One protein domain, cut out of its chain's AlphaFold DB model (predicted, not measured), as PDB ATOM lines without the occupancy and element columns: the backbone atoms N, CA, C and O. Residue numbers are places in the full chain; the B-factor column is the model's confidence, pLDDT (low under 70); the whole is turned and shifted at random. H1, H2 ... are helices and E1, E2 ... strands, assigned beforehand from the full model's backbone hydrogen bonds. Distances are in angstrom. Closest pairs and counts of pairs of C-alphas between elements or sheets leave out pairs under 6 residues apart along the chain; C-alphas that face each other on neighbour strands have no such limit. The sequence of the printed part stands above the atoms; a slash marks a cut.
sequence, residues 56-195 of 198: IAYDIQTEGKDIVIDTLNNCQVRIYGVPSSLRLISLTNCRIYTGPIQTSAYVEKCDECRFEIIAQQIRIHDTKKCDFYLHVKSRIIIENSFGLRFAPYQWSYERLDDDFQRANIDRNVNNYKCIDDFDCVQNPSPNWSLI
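What this domain is: This is residues 56 to 195 of the 198 residues of the protein "Tubulin-folding cofactor C" of Euroglyphus maynei (UniProt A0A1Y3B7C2). The chain is wound in stacked turns, a solenoid whose parallel strands form two facing walls: E1, E3, E5, the first part of E7, E8, E10 and E12 in one, and E2, E4, E6, the later part of E7, E9 and E11 in the other. E7, near the middle, bends from one wall into the other; the short helix H1 packs by the end of E3, and a long unnamed stretch leads from it back to E11. The printed part has 140 residues, with twelve named strands and one named helix; along the chain H1 comes between E10 and E11; the class is mostly strand, and the strands make one branched sheet whose neighbour pairs are parallel, with E5, E6, E8 and E9 as neighbours of E7. The whole is compact, with a radius of gyration of the C-alphas of 13.9 A and spans of 41 by 34 by 22 A.

How they stand to each other: The sheet is twisted. On one side of E7, residues 114 to 125, lie E5, residues 95 to 98, and E6, residues 101 to 108; on the other side lie E8, residues 131 to 136, and E9, residues 140 to 143. E7 bends by 137 degrees at residue 118, and its pairing is staggered; within hydrogen-bond range are N 96 and O 114 at 2.8 A between E5 and E7, N 117 and O 133 at 2.9 A between E7 and E8, N 105 and O 121 at 2.9 A between E6 and E7, and N 124 and O 141 at 2.9 A between E7 and E9. E3, residues 75 to 82, is parallel to E5 at 5 degrees, with N 79 and O 97 at 2.8 A. E1, residues 56 to 63, is parallel to E3, with N 60 and O 78 at 2.8 A. E4, residues 86 to 92, is parallel to E6, with N 88 and O 106 at 2.9 A. E2, residues 67 to 73, is parallel to E4, with N 69 and O 87 at 2.9 A. E10, residues 148 to 152, pairs with E8, N 134 and O 151 at 2.8 A. E12, residues 192 to 194, pairs with E10, N 193 and O 148 at 2.9 A. E11, residues 179 to 181, pairs with E9, N 180 and O 140 at 2.8 A. H1, residues 160 to 166, is on the sheet at a height of 8.5 A; its closest C-alphas to E3 are those of Asp 163 and Gly 81, 6.0 A. Every O i to N i+4 pair in H1 is within hydrogen-bond range.

Where its parts are: E1 begins at C-alpha 56 (27.555, -0.460, -21.849) and is 23.4 A long; E3 is 21.0 A. E12 ends at C-alpha 194 (1.225, 8.633, -24.650).

The domain as a whole: The C-alphas farthest apart, those of Glu 158 and Val 185, are 42.9 A apart. The printed part has no cut; the link H1 to E11 is long. No printed residue is under 70 in pLDDT.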
ATOM      1  N   ILE A  56      27.084   0.867 -22.284       83.81
ATOM      2  CA  ILE A  56      27.555  -0.460 -21.849       83.81
ATOM      3  C   ILE A  56      26.375  -1.420 -21.732       83.81
ATOM      4  O   ILE A  56      25.394  -1.107 -21.068       83.81
ATOM      5  N   ALA A  57      26.468  -2.593 -22.363       87.31
ATOM      6  CA  ALA A  57      25.413  -3.602 -22.331       87.31
ATOM      7  C   ALA A  57      25.674  -4.696 -21.281       87.31
ATOM      8  O   ALA A  57      26.775  -5.242 -21.211       87.31
ATOM      9  N   TYR A  58      24.634  -5.047 -20.527       89.50
ATOM     10  CA  TYR A  58      24.596  -6.142 -19.561       89.50
ATOM     11  C   TYR A  58      23.432  -7.072 -19.882       89.50
ATOM     12  O   TYR A  58      22.313  -6.606 -20.083       89.50
ATOM     13  N   ASP A  59      23.687  -8.376 -19.846       92.06
ATOM     14  CA  ASP A  59      22.664  -9.403 -20.002       92.06
ATOM     15  C   ASP A  59      22.593 -10.225 -18.703       92.06
ATOM     16  O   ASP A  59      23.605 -10.723 -18.207       92.06
ATOM     17  N   ILE A  60      21.395 -10.335 -18.133       93.00
ATOM     18  CA  ILE A  60      21.109 -10.995 -16.857       93.00
ATOM     19  C   ILE A  60      20.121 -12.127 -17.122       93.00
ATOM     20  O   ILE A  60      19.094 -11.917 -17.759       93.00
ATOM     21  N   GLN A  61      20.415 -13.320 -16.610       94.50
ATOM     22  CA  GLN A  61      19.493 -14.457 -16.603       94.50
ATOM     23  C   GLN A  61      18.943 -14.632 -15.188       94.50
ATOM     24  O   GLN A  61      19.717 -14.659 -14.227       94.50
ATOM     25  N   THR A  62      17.626 -14.745 -15.038       93.56
ATOM     26  CA  THR A  62      16.992 -14.865 -13.721       93.56
ATOM     27  C   THR A  62      15.778 -15.778 -13.741       93.56
ATOM     28  O   THR A  62      15.056 -15.850 -14.727       93.56
ATOM     29  N   GLU A  63      15.539 -16.460 -12.623       94.38
ATOM     30  CA  GLU A  63      14.354 -17.285 -12.407       94.38
ATOM     31  C   GLU A  63      13.931 -17.173 -10.937       94.38
ATOM     32  O   GLU A  63      14.649 -17.619 -10.040       94.38
ATOM     33  N   GLY A  64      12.791 -16.531 -10.678       92.81
ATOM     34  CA  GLY A  64      12.179 -16.397  -9.354       92.81
ATOM     35  C   GLY A  64      12.955 -15.539  -8.347       92.81
ATOM     36  O   GLY A  64      12.707 -15.654  -7.150       92.81
ATOM     37  N   LYS A  65      13.903 -14.704  -8.790       94.81
ATOM     38  CA  LYS A  65      14.702 -13.837  -7.903       94.81
ATOM     39  C   LYS A  65      14.267 -12.384  -7.973       94.81
ATOM     40  O   LYS A  65      13.852 -11.907  -9.029       94.81
ATOM     41  N   ASP A  66      14.420 -11.682  -6.858       97.19
ATOM     42  CA  ASP A  66      14.324 -10.228  -6.822       97.19
ATOM     43  C   ASP A  66      15.574  -9.612  -7.449       97.19
ATOM     44  O   ASP A  66      16.699 -10.035  -7.168       97.19
ATOM     45  N   ILE A  67      15.377  -8.609  -8.300       97.38
ATOM     46  CA  ILE A  67      16.463  -7.875  -8.945       97.38
ATOM     47  C   ILE A  67      16.415  -6.421  -8.503       97.38
ATOM     48  O   ILE A  67      15.374  -5.767  -8.549       97.38
ATOM     49  N   VAL A  68      17.582  -5.909  -8.123       97.94
ATOM     50  CA  VAL A  68      17.807  -4.488  -7.886       97.94
ATOM     51  C   VAL A  68      18.900  -4.029  -8.840       97.94
ATOM     52  O   VAL A  68      19.992  -4.593  -8.850       97.94
ATOM     53  N   ILE A  69      18.589  -3.022  -9.646       97.00
ATOM     54  CA  ILE A  69      19.555  -2.293 -10.462       97.00
ATOM     55  C   ILE A  69      19.588  -0.878  -9.916       97.00
ATOM     56  O   ILE A  69      18.563  -0.198  -9.905       97.00
ATOM     57  N   ASP A  70      20.760  -0.458  -9.464       96.50
ATOM     58  CA  ASP A  70      20.962   0.843  -8.844       96.50
ATOM     59  C   ASP A  70      22.193   1.527  -9.444       96.50
ATOM     60  O   ASP A  70      23.166   0.860  -9.800       96.50
ATOM     61  N   THR A  71      22.143   2.854  -9.535       94.19
ATOM     62  CA  THR A  71      23.290   3.725  -9.806       94.19
ATOM     63  C   THR A  71      24.013   3.344 -11.104       94.19
ATOM     64  O   THR A  71      25.216   3.084 -11.131       94.19
ATOM     65  N   LEU A  72      23.266   3.313 -12.213       92.38
ATOM     66  CA  LEU A  72      23.826   3.135 -13.556       92.38
ATOM     67  C   LEU A  72      23.714   4.413 -14.383       92.38
ATOM     68  O   LEU A  72      22.732   5.149 -14.307       92.38
ATOM     69  N   ASN A  73      24.712   4.633 -15.235       92.50
ATOM     70  CA  ASN A  73      24.741   5.741 -16.174       92.50
ATOM     71  C   ASN A  73      25.152   5.236 -17.556       92.50
ATOM     72  O   ASN A  73      26.165   4.555 -17.668       92.50
ATOM     73  N   ASN A  74      24.402   5.591 -18.602       93.06
ATOM     74  CA  ASN A  74      24.723   5.211 -19.982       93.06
ATOM     75  C   ASN A  74      24.843   3.682 -20.163       93.06
ATOM     76  O   ASN A  74      25.761   3.176 -20.812       93.06
ATOM     77  N   CYS A  75      23.898   2.937 -19.584       93.31
ATOM     78  CA  CYS A  75      23.872   1.473 -19.626       93.31
ATOM     79  C   CYS A  75      22.638   0.937 -20.345       93.31
ATOM     80  O   CYS A  75      21.534   1.456 -20.200       93.31
ATOM     81  N   GLN A  76      22.809  -0.181 -21.033       96.38
ATOM     82  CA  GLN A  76      21.734  -1.038 -21.492       96.38
ATOM     83  C   GLN A  76      21.722  -2.311 -20.655       96.38
ATOM     84  O   GLN A  76      22.741  -2.987 -20.568       96.38
ATOM     85  N   VAL A  77      20.585  -2.675 -20.074       97.31
ATOM     86  CA  VAL A  77      20.452  -3.922 -19.313       97.31
ATOM     87  C   VAL A  77      19.308  -4.739 -19.885       97.31
ATOM     88  O   VAL A  77      18.205  -4.219 -20.039       97.31
ATOM     89  N   ARG A  78      19.568  -6.007 -20.196       98.31
ATOM     90  CA  ARG A  78      18.560  -6.982 -20.611       98.31
ATOM     91  C   ARG A  78      18.443  -8.070 -19.566       98.31
ATOM     92  O   ARG A  78      19.418  -8.744 -19.260       98.31
ATOM     93  N   ILE A  79      17.250  -8.234 -19.025       98.06
ATOM     94  CA  ILE A  79      16.912  -9.248 -18.037       98.06
ATOM     95  C   ILE A  79      16.035 -10.276 -18.743       98.06
ATOM     96  O   ILE A  79      14.912  -9.977 -19.139       98.06
ATOM     97  N   TYR A  80      16.564 -11.480 -18.903       97.88
ATOM     98  CA  TYR A  80      15.865 -12.620 -19.478       97.88
ATOM     99  C   TYR A  80      15.366 -13.544 -18.364       97.88
ATOM    100  O   TYR A  80      16.042 -13.717 -17.342       97.88
ATOM    101  N   GLY A  81      14.213 -14.170 -18.590       97.19
ATOM    102  CA  GLY A  81      13.549 -15.034 -17.620       97.19
ATOM    103  C   GLY A  81      12.538 -14.284 -16.753       97.19
ATOM    104  O   GLY A  81      12.057 -13.207 -17.114       97.19
ATOM    105  N   VAL A  82      12.199 -14.881 -15.609       98.06
ATOM    106  CA  VAL A  82      11.045 -14.482 -14.790       98.06
ATOM    107  C   VAL A  82      11.503 -14.009 -13.407       98.06
ATOM    108  O   VAL A  82      11.584 -14.820 -12.480       98.06
ATOM    109  N   PRO A  83      11.844 -12.723 -13.219       97.94
ATOM    110  CA  PRO A  83      12.137 -12.183 -11.892       97.94
ATOM    111  C   PRO A  83      10.893 -12.186 -10.993       97.94
ATOM    112  O   PRO A  83       9.769 -11.979 -11.452       97.94
ATOM    113  N   SER A  84      11.103 -12.359  -9.686       98.06
ATOM    114  CA  SER A  84      10.045 -12.231  -8.673       98.06
ATOM    115  C   SER A  84       9.571 -10.775  -8.574       98.06
ATOM    116  O   SER A  84       8.380 -10.485  -8.729       98.06
ATOM    117  N   SER A  85      10.514  -9.845  -8.399       98.31
ATOM    118  CA  SER A  85      10.293  -8.396  -8.385       98.31
ATOM    119  C   SER A  85      11.473  -7.646  -9.009       98.31
ATOM    120  O   SER A  85      12.581  -8.183  -9.107       98.31
ATOM    121  N   LEU A  86      11.237  -6.403  -9.438       98.62
ATOM    122  CA  LEU A  86      12.260  -5.542 -10.030       98.62
ATOM    123  C   LEU A  86      12.273  -4.161  -9.365       98.62
ATOM    124  O   LEU A  86      11.241  -3.494  -9.293       98.62
ATOM    125  N   ARG A  87      13.451  -3.705  -8.936       98.75
ATOM    126  CA  ARG A  87      13.696  -2.318  -8.515       98.75
ATOM    127  C   ARG A  87      14.758  -1.673  -9.390       98.75
ATOM    128  O   ARG A  87      15.848  -2.221  -9.532       98.75
ATOM    129  N   LEU A  88      14.432  -0.515  -9.951       98.75
ATOM    130  CA  LEU A  88      15.301   0.291 -10.806       98.75
ATOM    131  C   LEU A  88      15.482   1.652 -10.135       98.75
ATOM    132  O   LEU A  88      14.515   2.398 -10.004       98.75
ATOM    133  N   ILE A  89      16.690   1.943  -9.658       98.69
ATOM    134  CA  ILE A  89      16.964   3.079  -8.773       98.69
ATOM    135  C   ILE A  89      18.125   3.899  -9.345       98.69
ATOM    136  O   ILE A  89      19.119   3.337  -9.795       98.69
ATOM    137  N   SER A  90      18.018   5.227  -9.336       98.25
ATOM    138  CA  SER A  90      19.128   6.134  -9.690       98.25
ATOM    139  C   SER A  90      19.766   5.834 -11.058       98.25
ATOM    140  O   SER A  90      20.990   5.749 -11.181       98.25
ATOM    141  N   LEU A  91      18.945   5.632 -12.093       98.31
ATOM    142  CA  LEU A  91      19.427   5.355 -13.451       98.31
ATOM    143  C   LEU A  91      19.428   6.630 -14.298       98.31
ATOM    144  O   LEU A  91      18.491   7.423 -14.247       98.31
ATOM    145  N   THR A  92      20.465   6.838 -15.106       97.62
ATOM    146  CA  THR A  92      20.566   8.009 -15.992       97.62
ATOM    147  C   THR A  92      20.987   7.599 -17.393       97.62
ATOM    148  O   THR A  92      22.014   6.942 -17.563       97.62
ATOM    149  N   ASN A  93      20.232   8.017 -18.413       97.12
ATOM    150  CA  ASN A  93      20.514   7.666 -19.811       97.12
ATOM    151  C   ASN A  93      20.639   6.138 -20.015       97.12
ATOM    152  O   ASN A  93      21.547   5.637 -20.682       97.12
ATOM    153  N   CYS A  94      19.751   5.371 -19.378       97.88
ATOM    154  CA  CYS A  94      19.761   3.913 -19.420       97.88
ATOM    155  C   CYS A  94      18.642   3.343 -20.294       97.88
ATOM    156  O   CYS A  94      17.586   3.948 -20.474       97.88
ATOM    157  N   ARG A  95      18.860   2.135 -20.815       98.44
ATOM    158  CA  ARG A  95      17.854   1.348 -21.537       98.44
ATOM    159  C   ARG A  95      17.674   0.003 -20.855       98.44
ATOM    160  O   ARG A  95      18.575  -0.831 -20.901       98.44
ATOM    161  N   ILE A  96      16.533  -0.205 -20.218       98.62
ATOM    162  CA  ILE A  96      16.248  -1.420 -19.459       98.62
ATOM    163  C   ILE A  96      15.201  -2.239 -20.194       98.62
ATOM    164  O   ILE A  96      14.154  -1.724 -20.577       98.62
ATOM    165  N   TYR A  97      15.496  -3.518 -20.353       98.62
ATOM    166  CA  TYR A  97      14.653  -4.501 -21.001       98.62
ATOM    167  C   TYR A  97      14.456  -5.659 -20.035       98.62
ATOM    168  O   TYR A  97      15.442  -6.209 -19.550       98.62
ATOM    169  N   THR A  98      13.216  -6.024 -19.725       98.19
ATOM    170  CA  THR A  98      12.940  -7.151 -18.825       98.19
ATOM    171  C   THR A  98      11.879  -8.076 -19.383       98.19
ATOM    172  O   THR A  98      10.879  -7.633 -19.945       98.19
ATOM    173  N   GLY A  99      12.095  -9.373 -19.169       98.12
ATOM    174  CA  GLY A  99      11.045 -10.372 -19.245       98.12
ATOM    175  C   GLY A  99       9.950 -10.156 -18.185       98.12
ATOM    176  O   GLY A  99      10.067  -9.260 -17.335       98.12
ATOM    177  N   PRO A 100       8.882 -10.971 -18.228       98.19
ATOM    178  CA  PRO A 100       7.740 -10.918 -17.316       98.19
ATOM    179  C   PRO A 100       8.110 -11.003 -15.829       98.19
ATOM    180  O   PRO A 100       8.639 -12.007 -15.360       98.19
ATOM    181  N   ILE A 101       7.773  -9.959 -15.067       98.38
ATOM    182  CA  ILE A 101       7.989  -9.889 -13.616       98.38
ATOM    183  C   ILE A 101       6.772 -10.459 -12.888       98.38
ATOM    184  O   ILE A 101       5.651  -9.983 -13.080       98.38
ATOM    185  N   GLN A 102       6.983 -11.429 -11.994       97.75
ATOM    186  CA  GLN A 102       5.888 -12.128 -11.307       97.75
ATOM    187  C   GLN A 102       5.013 -11.197 -10.477       97.75
ATOM    188  O   GLN A 102       3.811 -11.425 -10.385       97.75
ATOM    189  N   THR A 103       5.587 -10.169  -9.850       97.62
ATOM    190  CA  THR A 103       4.848  -9.287  -8.939       97.62
ATOM    191  C   THR A 103       4.857  -7.836  -9.405       97.62
ATOM    192  O   THR A 103       3.912  -7.378 -10.048       97.62
ATOM    193  N   SER A 104       5.904  -7.087  -9.081       97.88
ATOM    194  CA  SER A 104       5.920  -5.637  -9.214       97.88
ATOM    195  C   SER A 104       7.249  -5.108  -9.727       97.88
ATOM    196  O   SER A 104       8.311  -5.678  -9.464       97.88
ATOM    197  N   ALA A 105       7.155  -3.989 -10.440       98.62
ATOM    198  CA  ALA A 105       8.278  -3.137 -10.778       98.62
ATOM    199  C   ALA A 105       8.169  -1.814 -10.007       98.62
ATOM    200  O   ALA A 105       7.111  -1.177 -10.001       98.62
ATOM    201  N   TYR A 106       9.269  -1.397  -9.385       98.81
ATOM    202  CA  TYR A 106       9.416  -0.087  -8.756       98.81
ATOM    203  C   TYR A 106      10.550   0.677  -9.439       98.81
ATOM    204  O   TYR A 106      11.672   0.173  -9.517       98.81
ATOM    205  N   VAL A 107      10.252   1.871  -9.944       98.88
ATOM    206  CA  VAL A 107      11.212   2.736 -10.641       98.88
ATOM    207  C   VAL A 107      11.329   4.044  -9.875       98.88
ATOM    208  O   VAL A 107      10.326   4.720  -9.673       98.88
ATOM    209  N   GLU A 108      12.535   4.392  -9.438       98.75
ATOM    210  CA  GLU A 108      12.783   5.574  -8.614       98.75
ATOM    211  C   GLU A 108      14.016   6.353  -9.087       98.75
ATOM    212  O   GLU A 108      15.034   5.756  -9.446       98.75
ATOM    213  N   LYS A 109      13.957   7.692  -9.041       98.69
ATOM    214  CA  LYS A 109      15.114   8.579  -9.290       98.69
ATOM    215  C   LYS A 109      15.775   8.349 -10.649       98.69
ATOM    216  O   LYS A 109      16.996   8.405 -10.774       98.69
ATOM    217  N   CYS A 110      14.976   8.065 -11.674       98.75
ATOM    218  CA  CYS A 110      15.486   7.811 -13.017       98.75
ATOM    219  C   CYS A 110      15.356   9.049 -13.923       98.75
ATOM    220  O   CYS A 110      14.383   9.798 -13.825       98.75
ATOM    221  N   ASP A 111      16.323   9.259 -14.816       98.75
ATOM    222  CA  ASP A 111      16.376  10.412 -15.728       98.75
ATOM    223  C   ASP A 111      16.794   9.990 -17.141       98.75
ATOM    224  O   ASP A 111      17.760   9.240 -17.313       98.75
ATOM    225  N   GLU A 112      16.077  10.470 -18.157       98.44
ATOM    226  CA  GLU A 112      16.393  10.241 -19.579       98.44
ATOM    227  C   GLU A 112      16.545   8.746 -19.940       98.44
ATOM    228  O   GLU A 112      17.398   8.354 -20.737       98.44
ATOM    229  N   CYS A 113      15.726   7.881 -19.334       98.69
ATOM    230  CA  CYS A 113      15.783   6.431 -19.524       98.69
ATOM    231  C   CYS A 113      14.659   5.897 -20.424       98.69
ATOM    232  O   CYS A 113      13.586   6.485 -20.542       98.69
ATOM    233  N   ARG A 114      14.887   4.717 -21.010       98.62
ATOM    234  CA  ARG A 114      13.853   3.894 -21.653       98.62
ATOM    235  C   ARG A 114      13.688   2.584 -20.897       98.62
ATOM    236  O   ARG A 114      14.676   1.904 -20.624       98.62
ATOM    237  N   PHE A 115      12.446   2.204 -20.638       98.88
ATOM    238  CA  PHE A 115      12.079   0.986 -19.932       98.88
ATOM    239  C   PHE A 115      11.112   0.154 -20.771       98.88
ATOM    240  O   PHE A 115      10.067   0.652 -21.175       98.88
ATOM    241  N   GLU A 116      11.436  -1.112 -20.997       98.62
ATOM    242  CA  GLU A 116      10.539  -2.137 -21.539       98.62
ATOM    243  C   GLU A 116      10.200  -3.085 -20.389       98.62
ATOM    244  O   GLU A 116      11.054  -3.882 -20.003       98.62
ATOM    245  N   ILE A 117       9.005  -2.957 -19.796       98.69
ATOM    246  CA  ILE A 117       8.623  -3.657 -18.558       98.69
ATOM    247  C   ILE A 117       7.303  -4.411 -18.715       98.69
ATOM    248  O   ILE A 117       6.278  -3.840 -19.086       98.69
ATOM    249  N   ILE A 118       7.318  -5.685 -18.323       98.50
ATOM    250  CA  ILE A 118       6.126  -6.515 -18.150       98.50
ATOM    251  C   ILE A 118       5.976  -6.831 -16.657       98.50
ATOM    252  O   ILE A 118       6.880  -7.425 -16.073       98.50
ATOM    253  N   ALA A 119       4.858  -6.468 -16.022       98.00
ATOM    254  CA  ALA A 119       4.634  -6.730 -14.593       98.00
ATOM    255  C   ALA A 119       3.145  -6.818 -14.231       98.00
ATOM    256  O   ALA A 119       2.280  -6.351 -14.975       98.00
ATOM    257  N   GLN A 120       2.815  -7.339 -13.044       96.69
ATOM    258  CA  GLN A 120       1.443  -7.200 -12.547       96.69
ATOM    259  C   GLN A 120       1.154  -5.780 -12.050       96.69
ATOM    260  O   GLN A 120       0.055  -5.281 -12.282       96.69
ATOM    261  N   GLN A 121       2.128  -5.146 -11.390       97.44
ATOM    262  CA  GLN A 121       2.023  -3.800 -10.818       97.44
ATOM    263  C   GLN A 121       3.256  -2.962 -11.158       97.44
ATOM    264  O   GLN A 121       4.376  -3.473 -11.134       97.44
ATOM    265  N   ILE A 122       3.058  -1.673 -11.431       98.62
ATOM    266  CA  ILE A 122       4.147  -0.733 -11.716       98.62
ATOM    267  C   ILE A 122       3.931   0.543 -10.907       98.62
ATOM    268  O   ILE A 122       2.846   1.128 -10.934       98.62
ATOM    269  N   ARG A 123       4.978   0.960 -10.193       98.75
ATOM    270  CA  ARG A 123       5.036   2.226  -9.459       98.75
ATOM    271  C   ARG A 123       6.277   3.002  -9.878       98.75
ATOM    272  O   ARG A 123       7.359   2.420  -9.960       98.75
ATOM    273  N   ILE A 124       6.103   4.290 -10.144       98.81
ATOM    274  CA  ILE A 124       7.158   5.189 -10.615       98.81
ATOM    275  C   ILE A 124       7.203   6.401  -9.682       98.81
ATOM    276  O   ILE A 124       6.180   7.043  -9.463       98.81
ATOM    277  N   HIS A 125       8.376   6.700  -9.139       98.62
ATOM    278  CA  HIS A 125       8.593   7.780  -8.180       98.62
ATOM    279  C   HIS A 125       9.822   8.615  -8.580       98.62
ATOM    280  O   HIS A 125      10.774   8.071  -9.144       98.62
ATOM    281  N   ASP A 126       9.847   9.921  -8.309       98.50
ATOM    282  CA  ASP A 126      11.012  10.803  -8.544       98.50
ATOM    283  C   ASP A 126      11.653  10.669  -9.946       98.50
ATOM    284  O   ASP A 126      12.875  10.739 -10.096       98.50
ATOM    285  N   THR A 127      10.872  10.393 -10.991       98.69
ATOM    286  CA  THR A 127      11.405  10.001 -12.306       98.69
ATOM    287  C   THR A 127      11.033  11.015 -13.373       98.69
ATOM    288  O   THR A 127       9.907  11.509 -13.421       98.69
ATOM    289  N   LYS A 128      11.968  11.338 -14.271       98.44
ATOM    290  CA  LYS A 128      11.757  12.397 -15.259       98.44
ATOM    291  C   LYS A 128      12.283  12.063 -16.647       98.44
ATOM    292  O   LYS A 128      13.285  11.374 -16.792       98.44
ATOM    293  N   LYS A 129      11.602  12.588 -17.671       98.56
ATOM    294  CA  LYS A 129      11.976  12.441 -19.092       98.56
ATOM    295  C   LYS A 129      12.204  10.981 -19.522       98.56
ATOM    296  O   LYS A 129      13.123  10.694 -20.288       98.56
ATOM    297  N   CYS A 130      11.395  10.062 -19.006       98.81
ATOM    298  CA  CYS A 130      11.551   8.633 -19.262       98.81
ATOM    299  C   CYS A 130      10.442   8.091 -20.163       98.81
ATOM    300  O   CYS A 130       9.272   8.463 -20.030       98.81
ATOM    301  N   ASP A 131      10.820   7.147 -21.018       98.81
ATOM    302  CA  ASP A 131       9.904   6.394 -21.865       98.81
ATOM    303  C   ASP A 131       9.632   5.018 -21.266       98.81
ATOM    304  O   ASP A 131      10.558   4.259 -20.974       98.81
ATOM    305  N   PHE A 132       8.359   4.668 -21.147       98.81
ATOM    306  CA  PHE A 132       7.885   3.413 -20.590       98.81
ATOM    307  C   PHE A 132       7.063   2.651 -21.626       98.81
ATOM    308  O   PHE A 132       5.953   3.039 -21.986       98.81
ATOM    309  N   TYR A 133       7.599   1.526 -22.073       98.62
ATOM    310  CA  TYR A 133       6.955   0.565 -22.954       98.62
ATOM    311  C   TYR A 133       6.488  -0.605 -22.091       98.62
ATOM    312  O   TYR A 133       7.299  -1.376 -21.574       98.62
ATOM    313  N   LEU A 134       5.181  -0.687 -21.848       98.56
ATOM    314  CA  LEU A 134       4.632  -1.483 -20.753       98.56
ATOM    315  C   LEU A 134       3.656  -2.565 -21.216       98.56
ATOM    316  O   LEU A 134       2.837  -2.368 -22.121       98.56
ATOM    317  N   HIS A 135       3.708  -3.700 -20.521       98.44
ATOM    318  CA  HIS A 135       2.603  -4.648 -20.415       98.44
ATOM    319  C   HIS A 135       2.274  -4.827 -18.943       98.44
ATOM    320  O   HIS A 135       3.043  -5.426 -18.189       98.44
ATOM    321  N   VAL A 136       1.145  -4.278 -18.513       97.88
ATOM    322  CA  VAL A 136       0.805  -4.241 -17.092       97.88
ATOM    323  C   VAL A 136      -0.608  -4.731 -16.843       97.88
ATOM    324  O   VAL A 136      -1.547  -4.359 -17.548       97.88
ATOM    325  N   LYS A 137      -0.762  -5.579 -15.824       96.62
ATOM    326  CA  LYS A 137      -2.073  -6.098 -15.419       96.62
ATOM    327  C   LYS A 137      -2.903  -5.042 -14.693       96.62
ATOM    328  O   LYS A 137      -4.098  -4.946 -14.948       96.62
ATOM    329  N   SER A 138      -2.312  -4.276 -13.778       95.50
ATOM    330  CA  SER A 138      -3.000  -3.217 -13.029       95.50
ATOM    331  C   SER A 138      -2.846  -1.836 -13.672       95.50
ATOM    332  O   SER A 138      -2.192  -1.675 -14.697       95.50
ATOM    333  N   ARG A 139      -3.430  -0.817 -13.033       97.31
ATOM    334  CA  ARG A 139      -3.099   0.591 -13.293       97.31
ATOM    335  C   ARG A 139      -1.650   0.878 -12.867       97.31
ATOM    336  O   ARG A 139      -1.136   0.197 -11.972       97.31
ATOM    337  N   ILE A 140      -1.014   1.851 -13.514       98.25
ATOM    338  CA  ILE A 140       0.321   2.369 -13.173       98.25
ATOM    339  C   ILE A 140       0.149   3.529 -12.202       98.25
ATOM    340  O   ILE A 140      -0.701   4.379 -12.440       98.25
ATOM    341  N   ILE A 141       0.958   3.584 -11.147       98.38
ATOM    342  CA  ILE A 141       0.964   4.711 -10.205       98.38
ATOM    343  C   ILE A 141       2.221   5.542 -10.444       98.38
ATOM    344  O   ILE A 141       3.316   4.972 -10.494       98.38
ATOM    345  N   ILE A 142       2.067   6.859 -10.571       98.44
ATOM    346  CA  ILE A 142       3.183   7.806 -10.642       98.44
ATOM    347  C   ILE A 142       3.085   8.856  -9.529       98.44
ATOM    348  O   ILE A 142       1.987   9.289  -9.179       98.44
ATOM    349  N   GLU A 143       4.237   9.254  -8.994       98.19
ATOM    350  CA  GLU A 143       4.395  10.289  -7.965       98.19
ATOM    351  C   GLU A 143       5.743  11.011  -8.172       98.19
ATOM    352  O   GLU A 143       6.713  10.431  -8.670       98.19
ATOM    353  N   ASN A 144       5.785  12.304  -7.879       97.56
ATOM    354  CA  ASN A 144       6.860  13.268  -8.077       97.56
ATOM    355  C   ASN A 144       7.629  13.085  -9.399       97.56
ATOM    356  O   ASN A 144       8.860  13.092  -9.446       97.56
ATOM    357  N   SER A 145       6.899  12.855 -10.490       98.12
ATOM    358  CA  SER A 145       7.470  12.463 -11.778       98.12
ATOM    359  C   SER A 145       6.938  13.337 -12.908       98.12
ATOM    360  O   SER A 145       5.785  13.747 -12.872       98.12
ATOM    361  N   PHE A 146       7.758  13.635 -13.922       97.50
ATOM    362  CA  PHE A 146       7.364  14.551 -15.005       97.50
ATOM    363  C   PHE A 146       8.030  14.259 -16.351       97.50
ATOM    364  O   PHE A 146       9.162  13.783 -16.440       97.50
ATOM    365  N   GLY A 147       7.336  14.589 -17.442       97.94
ATOM    366  CA  GLY A 147       7.814  14.297 -18.794       97.94
ATOM    367  C   GLY A 147       7.875  12.796 -19.078       97.94
ATOM    368  O   GLY A 147       8.743  12.353 -19.827       97.94
ATOM    369  N   LEU A 148       6.995  12.011 -18.451       98.69
ATOM    370  CA  LEU A 148       6.902  10.576 -18.689       98.69
ATOM    371  C   LEU A 148       6.121  10.300 -19.975       98.69
ATOM    372  O   LEU A 148       5.131  10.975 -20.269       98.69
ATOM    373  N   ARG A 149       6.527   9.290 -20.740       98.69
ATOM    374  CA  ARG A 149       5.789   8.872 -21.938       98.69
ATOM    375  C   ARG A 149       5.521   7.379 -21.917       98.69
ATOM    376  O   ARG A 149       6.416   6.607 -21.599       98.69
ATOM    377  N   PHE A 150       4.303   6.975 -22.269       98.62
ATOM    378  CA  PHE A 150       3.862   5.581 -22.177       98.62
ATOM    379  C   PHE A 150       3.465   4.995 -23.539       98.62
ATOM    380  O   PHE A 150       2.788   5.642 -24.340       98.62
ATOM    381  N   ALA A 151       3.860   3.749 -23.779       98.25
ATOM    382  CA  ALA A 151       3.612   2.963 -24.988       98.25
ATOM    383  C   ALA A 151       3.359   1.488 -24.630       98.25
ATOM    384  O   ALA A 151       3.693   1.066 -23.520       98.25
ATOM    385  N   PRO A 152       2.780   0.679 -25.535       97.75
ATOM    386  CA  PRO A 152       2.747  -0.764 -25.332       97.75
ATOM    387  C   PRO A 152       4.169  -1.335 -25.409       97.75
ATOM    388  O   PRO A 152       4.993  -0.843 -26.174       97.75
ATOM    389  N   TYR A 153       4.442  -2.375 -24.625       97.94
ATOM    390  CA  TYR A 153       5.701  -3.124 -24.643       97.94
ATOM    391  C   TYR A 153       6.059  -3.648 -26.048       97.94
ATOM    392  O   TYR A 153       5.179  -4.128 -26.769       97.94
ATOM    393  N   GLN A 154       7.336  -3.559 -26.439       96.31
ATOM    394  CA  GLN A 154       7.812  -3.863 -27.802       96.31
ATOM    395  C   GLN A 154       8.956  -4.880 -27.868       96.31
ATOM    396  O   GLN A 154       9.229  -5.426 -28.938       96.31
ATOM    397  N   TRP A 155       9.657  -5.135 -26.765       97.50
ATOM    398  CA  TRP A 155      10.830  -6.003 -26.804       97.50
ATOM    399  C   TRP A 155      10.467  -7.491 -26.921       97.50
ATOM    400  O   TRP A 155       9.663  -8.012 -26.164       97.50
ATOM    401  N   SER A 156      11.089  -8.221 -27.846       96.19
ATOM    402  CA  SER A 156      10.860  -9.660 -28.021       96.19
ATOM    403  C   SER A 156      12.165 -10.446 -27.914       96.19
ATOM    404  O   SER A 156      13.225  -9.966 -28.321       96.19
ATOM    405  N   TYR A 157      12.077 -11.654 -27.359       96.56
ATOM    406  CA  TYR A 157      13.157 -12.634 -27.294       96.56
ATOM    407  C   TYR A 157      12.576 -14.057 -27.329       96.56
ATOM    408  O   TYR A 157      11.394 -14.255 -27.051       96.56
ATOM    409  N   GLU A 158      13.409 -15.043 -27.668       95.94
ATOM    410  CA  GLU A 158      13.000 -16.420 -28.000       95.94
ATOM    411  C   GLU A 158      12.070 -17.074 -26.964       95.94
ATOM    412  O   GLU A 158      11.074 -17.687 -27.329       95.94
ATOM    413  N   ARG A 159      12.359 -16.898 -25.669       95.62
ATOM    414  CA  ARG A 159      11.623 -17.518 -24.553       95.62
ATOM    415  C   ARG A 159      10.478 -16.672 -23.979       95.62
ATOM    416  O   ARG A 159       9.893 -17.052 -22.968       95.62
ATOM    417  N   LEU A 160      10.160 -15.526 -24.582       97.12
ATOM    418  CA  LEU A 160       9.232 -14.556 -23.991       97.12
ATOM    419  C   LEU A 160       7.843 -15.152 -23.715       97.12
ATOM    420  O   LEU A 160       7.271 -14.899 -22.656       97.12
ATOM    421  N   ASP A 161       7.303 -15.949 -24.638       95.75
ATOM    422  CA  ASP A 161       5.960 -16.520 -24.485       95.75
ATOM    423  C   ASP A 161       5.881 -17.555 -23.352       95.75
ATOM    424  O   ASP A 161       4.910 -17.561 -22.592       95.75
ATOM    425  N   ASP A 162       6.922 -18.371 -23.176       97.06
ATOM    426  CA  ASP A 162       7.023 -19.304 -22.049       97.06
ATOM    427  C   ASP A 162       7.157 -18.546 -20.721       97.06
ATOM    428  O   ASP A 162       6.530 -18.892 -19.716       97.06
ATOM    429  N   ASP A 163       7.942 -17.468 -20.710       97.94
ATOM    430  CA  ASP A 163       8.139 -16.647 -19.519       97.94
ATOM    431  C   ASP A 163       6.843 -15.908 -19.117       97.94
ATOM    432  O   ASP A 163       6.572 -15.764 -17.922       97.94
ATOM    433  N   PHE A 164       5.981 -15.524 -20.071       97.44
ATOM    434  CA  PHE A 164       4.646 -14.965 -19.784       97.44
ATOM    435  C   PHE A 164       3.785 -15.953 -18.990       97.44
ATOM    436  O   PHE A 164       3.171 -15.583 -17.984       97.44
ATOM    437  N   GLN A 165       3.772 -17.220 -19.418       96.12
ATOM    438  CA  GLN A 165       3.027 -18.284 -18.741       96.12
ATOM    439  C   GLN A 165       3.573 -18.521 -17.331       96.12
ATOM    440  O   GLN A 165       2.815 -18.592 -16.365       96.12
ATOM    441  N   ARG A 166       4.900 -18.582 -17.194       96.25
ATOM    442  CA  ARG A 166       5.580 -18.812 -15.911       96.25
ATOM    443  C   ARG A 166       5.426 -17.654 -14.924       96.25
ATOM    444  O   ARG A 166       5.426 -17.885 -13.715       96.25
ATOM    445  N   ALA A 167       5.268 -16.428 -15.415       96.00
ATOM    446  CA  ALA A 167       4.957 -15.262 -14.595       96.00
ATOM    447  C   ALA A 167       3.463 -15.123 -14.257       96.00
ATOM    448  O   ALA A 167       3.105 -14.262 -13.453       96.00
ATOM    449  N   ASN A 168       2.598 -15.967 -14.837       94.88
ATOM    450  CA  ASN A 168       1.144 -15.910 -14.683       94.88
ATOM    451  C   ASN A 168       0.556 -14.538 -15.081       94.88
ATOM    452  O   ASN A 168      -0.283 -13.965 -14.376       94.88
ATOM    453  N   ILE A 169       1.026 -13.991 -16.207       94.81
ATOM    454  CA  ILE A 169       0.541 -12.731 -16.785       94.81
ATOM    455  C   ILE A 169      -0.258 -13.034 -18.053       94.81
ATOM    456  O   ILE A 169       0.238 -13.677 -18.975       94.81
ATOM    457  N   ASP A 170      -1.494 -12.537 -18.113       93.12
ATOM    458  CA  ASP A 170      -2.343 -12.672 -19.297       93.12
ATOM    459  C   ASP A 170      -1.880 -11.716 -20.407       93.12
ATOM    460  O   ASP A 170      -1.839 -10.492 -20.236       93.12
ATOM    461  N   ARG A 171      -1.561 -12.285 -21.570       91.50
ATOM    462  CA  ARG A 171      -1.117 -11.564 -22.769       91.50
ATOM    463  C   ARG A 171      -2.223 -10.695 -23.378       91.50
ATOM    464  O   ARG A 171      -1.922  -9.775 -24.132       91.50
ATOM    465  N   ASN A 172      -3.487 -10.959 -23.049       92.88
ATOM    466  CA  ASN A 172      -4.642 -10.228 -23.577       92.88
ATOM    467  C   ASN A 172      -5.026  -9.007 -22.731       92.88
ATOM    468  O   ASN A 172      -5.857  -8.204 -23.153       92.88
ATOM    469  N   VAL A 173      -4.431  -8.850 -21.546       92.38
ATOM    470  CA  VAL A 173      -4.740  -7.755 -20.621       92.38
ATOM    471  C   VAL A 173      -3.532  -6.839 -20.502       92.38
ATOM    472  O   VAL A 173      -2.550  -7.183 -19.849       92.38
ATOM    473  N   ASN A 174      -3.621  -5.650 -21.104       97.25
ATOM    474  CA  ASN A 174      -2.591  -4.623 -20.994       97.25
ATOM    475  C   ASN A 174      -3.192  -3.246 -20.673       97.25
ATOM    476  O   ASN A 174      -3.853  -2.625 -21.504       97.25
ATOM    477  N   ASN A 175      -2.898  -2.751 -19.473       97.25
ATOM    478  CA  ASN A 175      -3.374  -1.483 -18.932       97.25
ATOM    479  C   ASN A 175      -2.345  -0.344 -19.043       97.25
ATOM    480  O   ASN A 175      -2.391   0.598 -18.256       97.25
ATOM    481  N   TYR A 176      -1.444  -0.371 -20.033       97.31
ATOM    482  CA  TYR A 176      -0.391   0.648 -20.193       97.31
ATOM    483  C   TYR A 176      -0.892   2.102 -20.318       97.31
ATOM    484  O   TYR A 176      -0.122   3.030 -20.100       97.31
ATOM    485  N   LYS A 177      -2.167   2.310 -20.682       96.94
ATOM    486  CA  LYS A 177      -2.818   3.633 -20.777       96.94
ATOM    487  C   LYS A 177      -3.539   4.063 -19.494       96.94
ATOM    488  O   LYS A 177      -4.120   5.145 -19.461       96.94
ATOM    489  N   CYS A 178      -3.565   3.220 -18.466       97.12
ATOM    490  CA  CYS A 178      -4.285   3.463 -17.220       97.12
ATOM    491  C   CYS A 178      -3.305   3.963 -16.151       97.12
ATOM    492  O   CYS A 178      -2.767   3.161 -15.388       97.12
ATOM    493  N   ILE A 179      -3.073   5.276 -16.118       97.69
ATOM    494  CA  ILE A 179      -2.134   5.928 -15.199       97.69
ATOM    495  C   ILE A 179      -2.899   6.685 -14.111       97.69
ATOM    496  O   ILE A 179      -3.792   7.478 -14.411       97.69
ATOM    497  N   ASP A 180      -2.524   6.435 -12.861       97.00
ATOM    498  CA  ASP A 180      -2.920   7.189 -11.677       97.00
ATOM    499  C   ASP A 180      -1.751   8.085 -11.263       97.00
ATOM    500  O   ASP A 180      -0.711   7.600 -10.824       97.00
ATOM    501  N   ASP A 181      -1.922   9.392 -11.438       96.56
ATOM    502  CA  ASP A 181      -0.928  10.402 -11.074       96.56
ATOM    503  C   ASP A 181      -1.323  11.088  -9.768       96.56
ATOM    504  O   ASP A 181      -2.364  11.749  -9.699       96.56
ATOM    505  N   PHE A 182      -0.508  10.898  -8.732       94.19
ATOM    506  CA  PHE A 182      -0.786  11.392  -7.384       94.19
ATOM    507  C   PHE A 182      -0.462  12.886  -7.222       94.19
ATOM    508  O   PHE A 182      -1.063  13.533  -6.365       94.19
ATOM    509  N   ASP A 183       0.366  13.461  -8.099       90.38
ATOM    510  CA  ASP A 183       0.711  14.895  -8.122       90.38
ATOM    511  C   ASP A 183      -0.025  15.655  -9.231       90.38
ATOM    512  O   ASP A 183       0.391  16.722  -9.697       90.38
ATOM    513  N   CYS A 184      -1.143  15.095  -9.685       88.81
ATOM    514  CA  CYS A 184      -1.973  15.666 -10.727       88.81
ATOM    515  C   CYS A 184      -2.604  16.993 -10.267       88.81
ATOM    516  O   CYS A 184      -3.596  17.022  -9.540       88.81
ATOM    517  N   VAL A 185      -2.048  18.111 -10.736       86.25
ATOM    518  CA  VAL A 185      -2.575  19.461 -10.457       86.25
ATOM    519  C   VAL A 185      -3.660  19.916 -11.442       86.25
ATOM    520  O   VAL A 185      -4.364  20.888 -11.176       86.25
ATOM    521  N   GLN A 186      -3.787  19.257 -12.600       86.25
ATOM    522  CA  GLN A 186      -4.682  19.630 -13.705       86.25
ATOM    523  C   GLN A 186      -5.200  18.378 -14.425       86.25
ATOM    524  O   GLN A 186      -4.521  17.360 -14.429       86.25
ATOM    525  N   ASN A 187      -6.375  18.449 -15.065       84.75
ATOM    526  CA  ASN A 187      -6.945  17.331 -15.829       84.75
ATOM    527  C   ASN A 187      -7.027  17.671 -17.337       84.75
ATOM    528  O   ASN A 187      -7.747  18.613 -17.681       84.75
ATOM    529  N   PRO A 188      -6.356  16.922 -18.238       86.25
ATOM    530  CA  PRO A 188      -5.483  15.775 -17.959       86.25
ATOM    531  C   PRO A 188      -4.173  16.187 -17.277       86.25
ATOM    532  O   PRO A 188      -3.759  17.343 -17.377       86.25
ATOM    533  N   SER A 189      -3.528  15.232 -16.598       94.38
ATOM    534  CA  SER A 189      -2.230  15.477 -15.963       94.38
ATOM    535  C   SER A 189      -1.197  15.962 -16.993       94.38
ATOM    536  O   SER A 189      -1.083  15.357 -18.062       94.38
ATOM    537  N   PRO A 190      -0.405  17.005 -16.682       94.75
ATOM    538  CA  PRO A 190       0.706  17.443 -17.523       94.75
ATOM    539  C   PRO A 190       1.975  16.587 -17.351       94.75
ATOM    540  O   PRO A 190       2.938  16.760 -18.098       94.75
ATOM    541  N   ASN A 191       2.013  15.691 -16.361       97.06
ATOM    542  CA  ASN A 191       3.220  14.959 -15.967       97.06
ATOM    543  C   ASN A 191       3.550  13.795 -16.906       97.06
ATOM    544  O   ASN A 191       4.693  13.326 -16.938       97.06
ATOM    545  N   TRP A 192       2.570  13.340 -17.688       97.69
ATOM    546  CA  TRP A 192       2.733  12.225 -18.602       97.69
ATOM    547  C   TRP A 192       1.969  12.397 -19.914       97.69
ATOM    548  O   TRP A 192       1.039  13.188 -20.036       97.69
ATOM    549  N   SER A 193       2.369  11.624 -20.919       97.81
ATOM    550  CA  SER A 193       1.687  11.537 -22.211       97.81
ATOM    551  C   SER A 193       1.794  10.129 -22.797       97.81
ATOM    552  O   SER A 193       2.546   9.288 -22.302       97.81
ATOM    553  N   LEU A 194       1.032   9.844 -23.852       98.00
ATOM    554  CA  LEU A 194       1.225   8.633 -24.650       98.00
ATOM    555  C   LEU A 194       2.228   8.911 -25.772       98.00
ATOM    556  O   LEU A 194       2.205   9.987 -26.371       98.00
ATOM    557  N   ILE A 195       3.077   7.934 -26.086       96.81
ATOM    558  CA  ILE A 195       3.935   7.996 -27.273       96.81
ATOM    559  C   ILE A 195       3.038   7.809 -28.511       96.81
ATOM    560  O   ILE A 195       2.259   6.849 -28.542       96.81
TER     561      ILE A 195